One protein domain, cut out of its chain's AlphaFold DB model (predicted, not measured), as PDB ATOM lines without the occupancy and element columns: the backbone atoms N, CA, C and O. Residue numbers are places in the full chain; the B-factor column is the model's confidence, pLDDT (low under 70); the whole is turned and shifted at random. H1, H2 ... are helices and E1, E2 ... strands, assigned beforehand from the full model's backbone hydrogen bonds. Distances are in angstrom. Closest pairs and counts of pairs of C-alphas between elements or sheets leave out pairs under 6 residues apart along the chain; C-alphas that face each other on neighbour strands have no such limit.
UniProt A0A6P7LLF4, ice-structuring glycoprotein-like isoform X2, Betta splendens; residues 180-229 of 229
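What this domain is: This is residues 180 to 229 of the 229 residues of the protein "ice-structuring glycoprotein-like isoform X2" of Betta splendens (UniProt A0A6P7LLF4). A small two-stranded hairpin, E1 and E2, has a long stretch with no named element, residues 180 to 192, at one end, and the longest helix, H2, begins beside the strands and runs on past them. Residues 222 to 229, which include the short helix H3, stick out beyond H2 as a free tail that adds to the length, while the short helix H1 makes a turn between E2 and H2. The printed part has 50 residues, with two named strands and three named helices in the order E1, E2, H1, H2, H3; the sheet, of order E1 - E2, is antiparallel, and the class is mixed, helices and strands. The whole is loose, with a radius of gyration of the C-alphas of 12.7 A, and spans 45 by 18 by 15 A.

How they stand to each other: Residues 180 to 192 come first, with no named element, and their C-alphas lie 9 to 17 A from the mean of all C-alphas. E1, residues 193 to 196, and E2, residues 199 to 202, are antiparallel neighbours and form a hairpin, with 158 degrees between their directions. N 199 and O 196 are within hydrogen-bond range at 2.9 A, and so are N 194 and O 201 at 3.3 A. H1, residues 203 to 206, follows E2 with no residue between; the closest C-alphas of H1 and E1 are those of Ala 203 and His 193, 6.6 A apart. H2, residues 210 to 219, is close to H1 but not clearly touching it, with the C-alphas of Val 210 and Ala 203 closest at 6.1 A. The closest C-alphas of H2 and E1 are those of Val 210 and Ser 194, 6.6 A apart; those of H2 and E2 are Val 210 and Phe 201, 7.3 A apart. H3, residues 222 to 225, is close to H2 but not clearly touching it, with Gln 225 and Arg 219 closest at 6.6 A between C-alphas. H3 is apart from E1, E2 and H1. In H2 every O i to N i+4 pair is within hydrogen-bond range; H1 and H3 are too short for such a pair, and their one O i to N i+3 pair is within range in H1 but not in H3.

Where its parts are: E1 begins at C-alpha 193, (-14.284, -26.387, 11.112), and measures 10.3 A from first to last C-alpha; E2 measures 10.1 A. H1 measures 5.3 A, H2 14.4 A and H3 4.9 A. H2 begins at C-alpha 210, (-10.274, -32.177, 12.647), and H3 ends at C-alpha 225, (-18.736, -50.524, 8.445).

The domain as a whole: The two C-alphas farthest apart are those of Gly 184 and Arg 229, at 45.5 A. Without the free residues 222 to 229, the body of 42 residues spans 29 by 19 by 15 A. The printed part has no cut, its four links between named elements are tight, and it ends at the chain's last residue, 229. The mean pLDDT of the printed part is 82.7, and residues 224 to 229 are under 70.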
ATOM      1  N   CYS A 180     -18.784 -19.405  13.334       88.12
ATOM      2  CA  CYS A 180     -19.066 -20.489  14.264       88.12
ATOM      3  C   CYS A 180     -19.621 -19.927  15.577       88.12
ATOM      4  O   CYS A 180     -19.015 -19.040  16.168       88.12
ATOM      5  N   GLY A 181     -20.728 -20.484  16.073       85.06
ATOM      6  CA  GLY A 181     -21.300 -20.084  17.363       85.06
ATOM      7  C   GLY A 181     -20.456 -20.474  18.582       85.06
ATOM      8  O   GLY A 181     -20.657 -19.906  19.643       85.06
ATOM      9  N   ARG A 182     -19.508 -21.419  18.446       84.81
ATOM     10  CA  ARG A 182     -18.661 -21.875  19.565       84.81
ATOM     11  C   ARG A 182     -17.352 -21.097  19.709       84.81
ATOM     12  O   ARG A 182     -16.917 -20.863  20.824       84.81
ATOM     13  N   CYS A 183     -16.718 -20.711  18.601       86.31
ATOM     14  CA  CYS A 183     -15.413 -20.034  18.626       86.31
ATOM     15  C   CYS A 183     -15.397 -18.670  17.919       86.31
ATOM     16  O   CYS A 183     -14.353 -18.029  17.855       86.31
ATOM     17  N   GLY A 184     -16.512 -18.230  17.327       84.25
ATOM     18  CA  GLY A 184     -16.623 -16.940  16.633       84.25
ATOM     19  C   GLY A 184     -15.871 -16.831  15.296       84.25
ATOM     20  O   GLY A 184     -16.122 -15.890  14.539       84.25
ATOM     21  N   GLN A 185     -14.998 -17.791  14.976       86.12
ATOM     22  CA  GLN A 185     -14.217 -17.843  13.737       86.12
ATOM     23  C   GLN A 185     -15.091 -18.208  12.525       86.12
ATOM     24  O   GLN A 185     -16.140 -18.845  12.683       86.12
ATOM     25  N   PRO A 186     -14.713 -17.813  11.296       87.75
ATOM     26  CA  PRO A 186     -15.453 -18.215  10.107       87.75
ATOM     27  C   PRO A 186     -15.353 -19.736   9.907       87.75
ATOM     28  O   PRO A 186     -14.267 -20.304  10.007       87.75
ATOM     29  N   LYS A 187     -16.482 -20.392   9.587       86.25
ATOM     30  CA  LYS A 187     -16.620 -21.840   9.331       86.25
ATOM     31  C   LYS A 187     -15.891 -22.268   8.051       86.25
ATOM     32  O   LYS A 187     -16.508 -22.684   7.074       86.25
ATOM     33  N   THR A 188     -14.574 -22.153   8.048       84.12
ATOM     34  CA  THR A 188     -13.697 -22.679   7.006       84.12
ATOM     35  C   THR A 188     -12.871 -23.825   7.581       84.12
ATOM     36  O   THR A 188     -12.618 -23.878   8.786       84.12
ATOM     37  N   LYS A 189     -12.421 -24.741   6.716       80.75
ATOM     38  CA  LYS A 189     -11.550 -25.852   7.131       80.75
ATOM     39  C   LYS A 189     -10.253 -25.377   7.797       80.75
ATOM     40  O   LYS A 189      -9.752 -26.070   8.671       80.75
ATOM     41  N   GLN A 190      -9.762 -24.192   7.426       79.69
ATOM     42  CA  GLN A 190      -8.521 -23.618   7.955       79.69
ATOM     43  C   GLN A 190      -8.605 -23.314   9.459       79.69
ATOM     44  O   GLN A 190      -7.637 -23.516  10.177       79.69
ATOM     45  N   TYR A 191      -9.775 -22.906   9.964       79.62
ATOM     46  CA  TYR A 191      -9.990 -22.645  11.397       79.62
ATOM     47  C   TYR A 191     -10.465 -23.882  12.170       79.62
ATOM     48  O   TYR A 191     -11.052 -23.774  13.245       79.62
ATOM     49  N   GLY A 192     -10.256 -25.075  11.614       86.00
ATOM     50  CA  GLY A 192     -10.624 -26.315  12.284       86.00
ATOM     51  C   GLY A 192     -12.130 -26.597  12.287       86.00
ATOM     52  O   GLY A 192     -12.629 -27.267  13.194       86.00
ATOM     53  N   HIS A 193     -12.868 -26.078  11.299       89.75
ATOM     54  CA  HIS A 193     -14.284 -26.387  11.112       89.75
ATOM     55  C   HIS A 193     -14.495 -27.434  10.031       89.75
ATOM     56  O   HIS A 193     -14.198 -27.210   8.857       89.75
ATOM     57  N   SER A 194     -15.109 -28.541  10.425       87.44
ATOM     58  CA  SER A 194     -15.507 -29.606   9.511       87.44
ATOM     59  C   SER A 194     -16.950 -30.010   9.740       87.44
ATOM     60  O   SER A 194     -17.544 -29.732  10.781       87.44
ATOM     61  N   ARG A 195     -17.530 -30.649   8.726       88.62
ATOM     62  CA  ARG A 195     -18.877 -31.208   8.789       88.62
ATOM     63  C   ARG A 195     -18.828 -32.657   8.335       88.62
ATOM     64  O   ARG A 195     -18.334 -32.922   7.240       88.62
ATOM     65  N   TYR A 196     -19.377 -33.558   9.138       85.31
ATOM     66  CA  TYR A 196     -19.515 -34.973   8.809       85.31
ATOM     67  C   TYR A 196     -20.959 -35.396   9.063       85.31
ATOM     68  O   TYR A 196     -21.473 -35.177  10.152       85.31
ATOM     69  N   ARG A 197     -21.644 -35.928   8.043       82.06
ATOM     70  CA  ARG A 197     -23.039 -36.423   8.131       82.06
ATOM     71  C   ARG A 197     -24.070 -35.472   8.769       82.06
ATOM     72  O   ARG A 197     -25.117 -35.913   9.216       82.06
ATOM     73  N   GLY A 198     -23.819 -34.163   8.751       82.94
ATOM     74  CA  GLY A 198     -24.707 -33.156   9.348       82.94
ATOM     75  C   GLY A 198     -24.274 -32.684  10.739       82.94
ATOM     76  O   GLY A 198     -24.737 -31.637  11.181       82.94
ATOM     77  N   GLU A 199     -23.319 -33.362  11.373       86.31
ATOM     78  CA  GLU A 199     -22.662 -32.876  12.583       86.31
ATOM     79  C   GLU A 199     -21.574 -31.853  12.237       86.31
ATOM     80  O   GLU A 199     -20.824 -32.021  11.268       86.31
ATOM     81  N   PHE A 200     -21.490 -30.781  13.028       86.56
ATOM     82  CA  PHE A 200     -20.478 -29.736  12.894       86.56
ATOM     83  C   PHE A 200     -19.428 -29.885  13.987       86.56
ATOM     84  O   PHE A 200     -19.762 -29.857  15.169       86.56
ATOM     85  N   PHE A 201     -18.169 -29.951  13.578       88.19
ATOM     86  CA  PHE A 201     -17.027 -29.988  14.476       88.19
ATOM     87  C   PHE A 201     -16.327 -28.637  14.522       88.19
ATOM     88  O   PHE A 201     -16.202 -27.934  13.511       88.19
ATOM     89  N   CYS A 202     -15.858 -28.276  15.709       91.19
ATOM     90  CA  CYS A 202     -15.028 -27.106  15.928       91.19
ATOM     91  C   CYS A 202     -13.827 -27.515  16.778       91.19
ATOM     92  O   CYS A 202     -13.971 -27.761  17.978       91.19
ATOM     93  N   ALA A 203     -12.650 -27.532  16.149       88.00
ATOM     94  CA  ALA A 203     -11.392 -27.891  16.796       88.00
ATOM     95  C   ALA A 203     -11.116 -27.026  18.035       88.00
ATOM     96  O   ALA A 203     -10.739 -27.544  19.079       88.00
ATOM     97  N   THR A 204     -11.397 -25.721  17.958       84.75
ATOM     98  CA  THR A 204     -11.217 -24.784  19.079       84.75
ATOM     99  C   THR A 204     -12.099 -25.111  20.286       84.75
ATOM    100  O   THR A 204     -11.676 -24.888  21.411       84.75
ATOM    101  N   SER A 205     -13.316 -25.629  20.079       82.94
ATOM    102  CA  SER A 205     -14.223 -25.950  21.192       82.94
ATOM    103  C   SER A 205     -14.007 -27.344  21.774       82.94
ATOM    104  O   SER A 205     -14.298 -27.561  22.942       82.94
ATOM    105  N   GLU A 206     -13.549 -28.296  20.957       81.06
ATOM    106  CA  GLU A 206     -13.426 -29.706  21.357       81.06
ATOM    107  C   GLU A 206     -11.984 -30.107  21.688       81.06
ATOM    108  O   GLU A 206     -11.759 -31.221  22.159       81.06
ATOM    109  N   GLY A 207     -11.008 -29.226  21.434       82.38
ATOM    110  CA  GLY A 207      -9.589 -29.458  21.716       82.38
ATOM    111  C   GLY A 207      -8.975 -30.619  20.928       82.38
ATOM    112  O   GLY A 207      -7.874 -31.060  21.241       82.38
ATOM    113  N   ARG A 208      -9.685 -31.136  19.921       83.44
ATOM    114  CA  ARG A 208      -9.276 -32.269  19.085       83.44
ATOM    115  C   ARG A 208      -8.959 -31.809  17.667       83.44
ATOM    116  O   ARG A 208      -9.489 -30.800  17.193       83.44
ATOM    117  N   SER A 209      -8.093 -32.554  16.981       87.00
ATOM    118  CA  SER A 209      -7.811 -32.297  15.571       87.00
ATOM    119  C   SER A 209      -9.035 -32.647  14.718       87.00
ATOM    120  O   SER A 209      -9.818 -33.550  15.032       87.00
ATOM    121  N   VAL A 210      -9.208 -31.916  13.620       87.62
ATOM    122  CA  VAL A 210     -10.274 -32.177  12.647       87.62
ATOM    123  C   VAL A 210     -10.155 -33.587  12.069       87.62
ATOM    124  O   VAL A 210     -11.163 -34.273  11.917       87.62
ATOM    125  N   ASP A 211      -8.935 -34.020  11.758       87.31
ATOM    126  CA  ASP A 211      -8.675 -35.311  11.127       87.31
ATOM    127  C   ASP A 211      -9.017 -36.490  12.038       87.31
ATOM    128  O   ASP A 211      -9.594 -37.471  11.567       87.31
ATOM    129  N   ASP A 212      -8.724 -36.398  13.336       89.50
ATOM    130  CA  ASP A 212      -9.050 -37.469  14.283       89.50
ATOM    131  C   ASP A 212     -10.562 -37.609  14.464       89.50
ATOM    132  O   ASP A 212     -11.090 -38.721  14.402       89.50
ATOM    133  N   TRP A 213     -11.278 -36.485  14.559       90.12
ATOM    134  CA  TRP A 213     -12.740 -36.489  14.616       90.12
ATOM    135  C   TRP A 213     -13.374 -37.046  13.333       90.12
ATOM    136  O   TRP A 213     -14.306 -37.850  13.393       90.12
ATOM    137  N   LEU A 214     -12.853 -36.681  12.155       88.81
ATOM    138  CA  LEU A 214     -13.333 -37.234  10.886       88.81
ATOM    139  C   LEU A 214     -13.085 -38.740  10.782       88.81
ATOM    140  O   LEU A 214     -13.952 -39.452  10.274       88.81
ATOM    141  N   LYS A 215     -11.930 -39.237  11.238       89.56
ATOM    142  CA  LYS A 215     -11.620 -40.675  11.240       89.56
ATOM    143  C   LYS A 215     -12.549 -41.438  12.176       89.56
ATOM    144  O   LYS A 215     -13.064 -42.481  11.784       89.56
ATOM    145  N   GLU A 216     -12.791 -40.917  13.375       89.31
ATOM    146  CA  GLU A 216     -13.720 -41.509  14.339       89.31
ATOM    147  C   GLU A 216     -15.137 -41.573  13.760       89.31
ATOM    148  O   GLU A 216     -15.721 -42.652  13.656       89.31
ATOM    149  N   LYS A 217     -15.651 -40.447  13.256       89.12
ATOM    150  CA  LYS A 217     -16.980 -40.398  12.638       89.12
ATOM    151  C   LYS A 217     -17.094 -41.252  11.377       89.12
ATOM    152  O   LYS A 217     -18.138 -41.854  11.161       89.12
ATOM    153  N   SER A 218     -16.026 -41.368  10.586       84.19
ATOM    154  CA  SER A 218     -16.017 -42.223   9.391       84.19
ATOM    155  C   SER A 218     -16.008 -43.714   9.706       84.19
ATOM    156  O   SER A 218     -16.573 -44.488   8.942       84.19
ATOM    157  N   ARG A 219     -15.401 -44.129  10.824       86.12
ATOM    158  CA  ARG A 219     -15.432 -45.527  11.289       86.12
ATOM    159  C   ARG A 219     -16.798 -45.928  11.835       86.12
ATOM    160  O   ARG A 219     -17.186 -47.081  11.696       86.12
ATOM    161  N   LEU A 220     -17.500 -44.980  12.452       84.25
ATOM    162  CA  LEU A 220     -18.852 -45.171  12.978       84.25
ATOM    163  C   LEU A 220     -19.933 -45.080  11.893       84.25
ATOM    164  O   LEU A 220     -21.098 -45.355  12.165       84.25
ATOM    165  N   ASP A 221     -19.572 -44.665  10.679       83.31
ATOM    166  CA  ASP A 221     -20.523 -44.524   9.590       83.31
ATOM    167  C   ASP A 221     -20.921 -45.905   9.035       83.31
ATOM    168  O   ASP A 221     -20.067 -46.616   8.488       83.31
ATOM    169  N   PRO A 222     -22.216 -46.277   9.079       78.88
ATOM    170  CA  PRO A 222     -22.676 -47.604   8.667       78.88
ATOM    171  C   PRO A 222     -22.325 -47.956   7.218       78.88
ATOM    172  O   PRO A 222     -22.231 -49.128   6.871       78.88
ATOM    173  N   LYS A 223     -22.100 -46.954   6.353       71.88
ATOM    174  CA  LYS A 223     -21.724 -47.170   4.950       71.88
ATOM    175  C   LYS A 223     -20.312 -47.745   4.797       71.88
ATOM    176  O   LYS A 223     -20.052 -48.438   3.819       71.88
ATOM    177  N   TYR A 224     -19.412 -47.440   5.728       67.12
ATOM    178  CA  TYR A 224     -18.022 -47.906   5.713       67.12
ATOM    179  C   TYR A 224     -17.789 -49.091   6.656       67.12
ATOM    180  O   TYR A 224     -16.742 -49.729   6.588       67.12
ATOM    181  N   GLN A 225     -18.770 -49.406   7.503       66.69
ATOM    182  CA  GLN A 225     -18.736 -50.524   8.445       66.69
ATOM    183  C   GLN A 225     -19.167 -51.860   7.827       66.69
ATOM    184  O   GLN A 225     -18.910 -52.913   8.408       66.69
ATOM    185  N   GLN A 226     -19.808 -51.835   6.656       60.53
ATOM    186  CA  GLN A 226     -20.242 -53.053   5.979       60.53
ATOM    187  C   GLN A 226     -19.081 -53.650   5.168       60.53
ATOM    188  O   GLN A 226     -18.626 -53.013   4.209       60.53
ATOM    189  N   PRO A 227     -18.600 -54.864   5.498       62.22
ATOM    190  CA  PRO A 227     -17.703 -55.580   4.606       62.22
ATOM    191  C   PRO A 227     -18.450 -55.819   3.291       62.22
ATOM    192  O   PRO A 227     -19.579 -56.313   3.301       62.22
ATOM    193  N   ARG A 228     -17.844 -55.441   2.159       61.06
ATOM    194  CA  ARG A 228     -18.353 -55.848   0.844       61.06
ATOM    195  C   ARG A 228     -18.313 -57.379   0.803       61.06
ATOM    196  O   ARG A 228     -17.227 -57.943   0.709       61.06
ATOM    197  N   ARG A 229     -19.477 -58.002   0.986       59.78
ATOM    198  CA  ARG A 229     -19.702 -59.432   0.769       59.78
ATOM    199  C   ARG A 229     -19.807 -59.721  -0.719       59.78
ATOM    200  O   ARG A 229     -20.359 -58.853  -1.433       59.78
TER     201      ARG A 229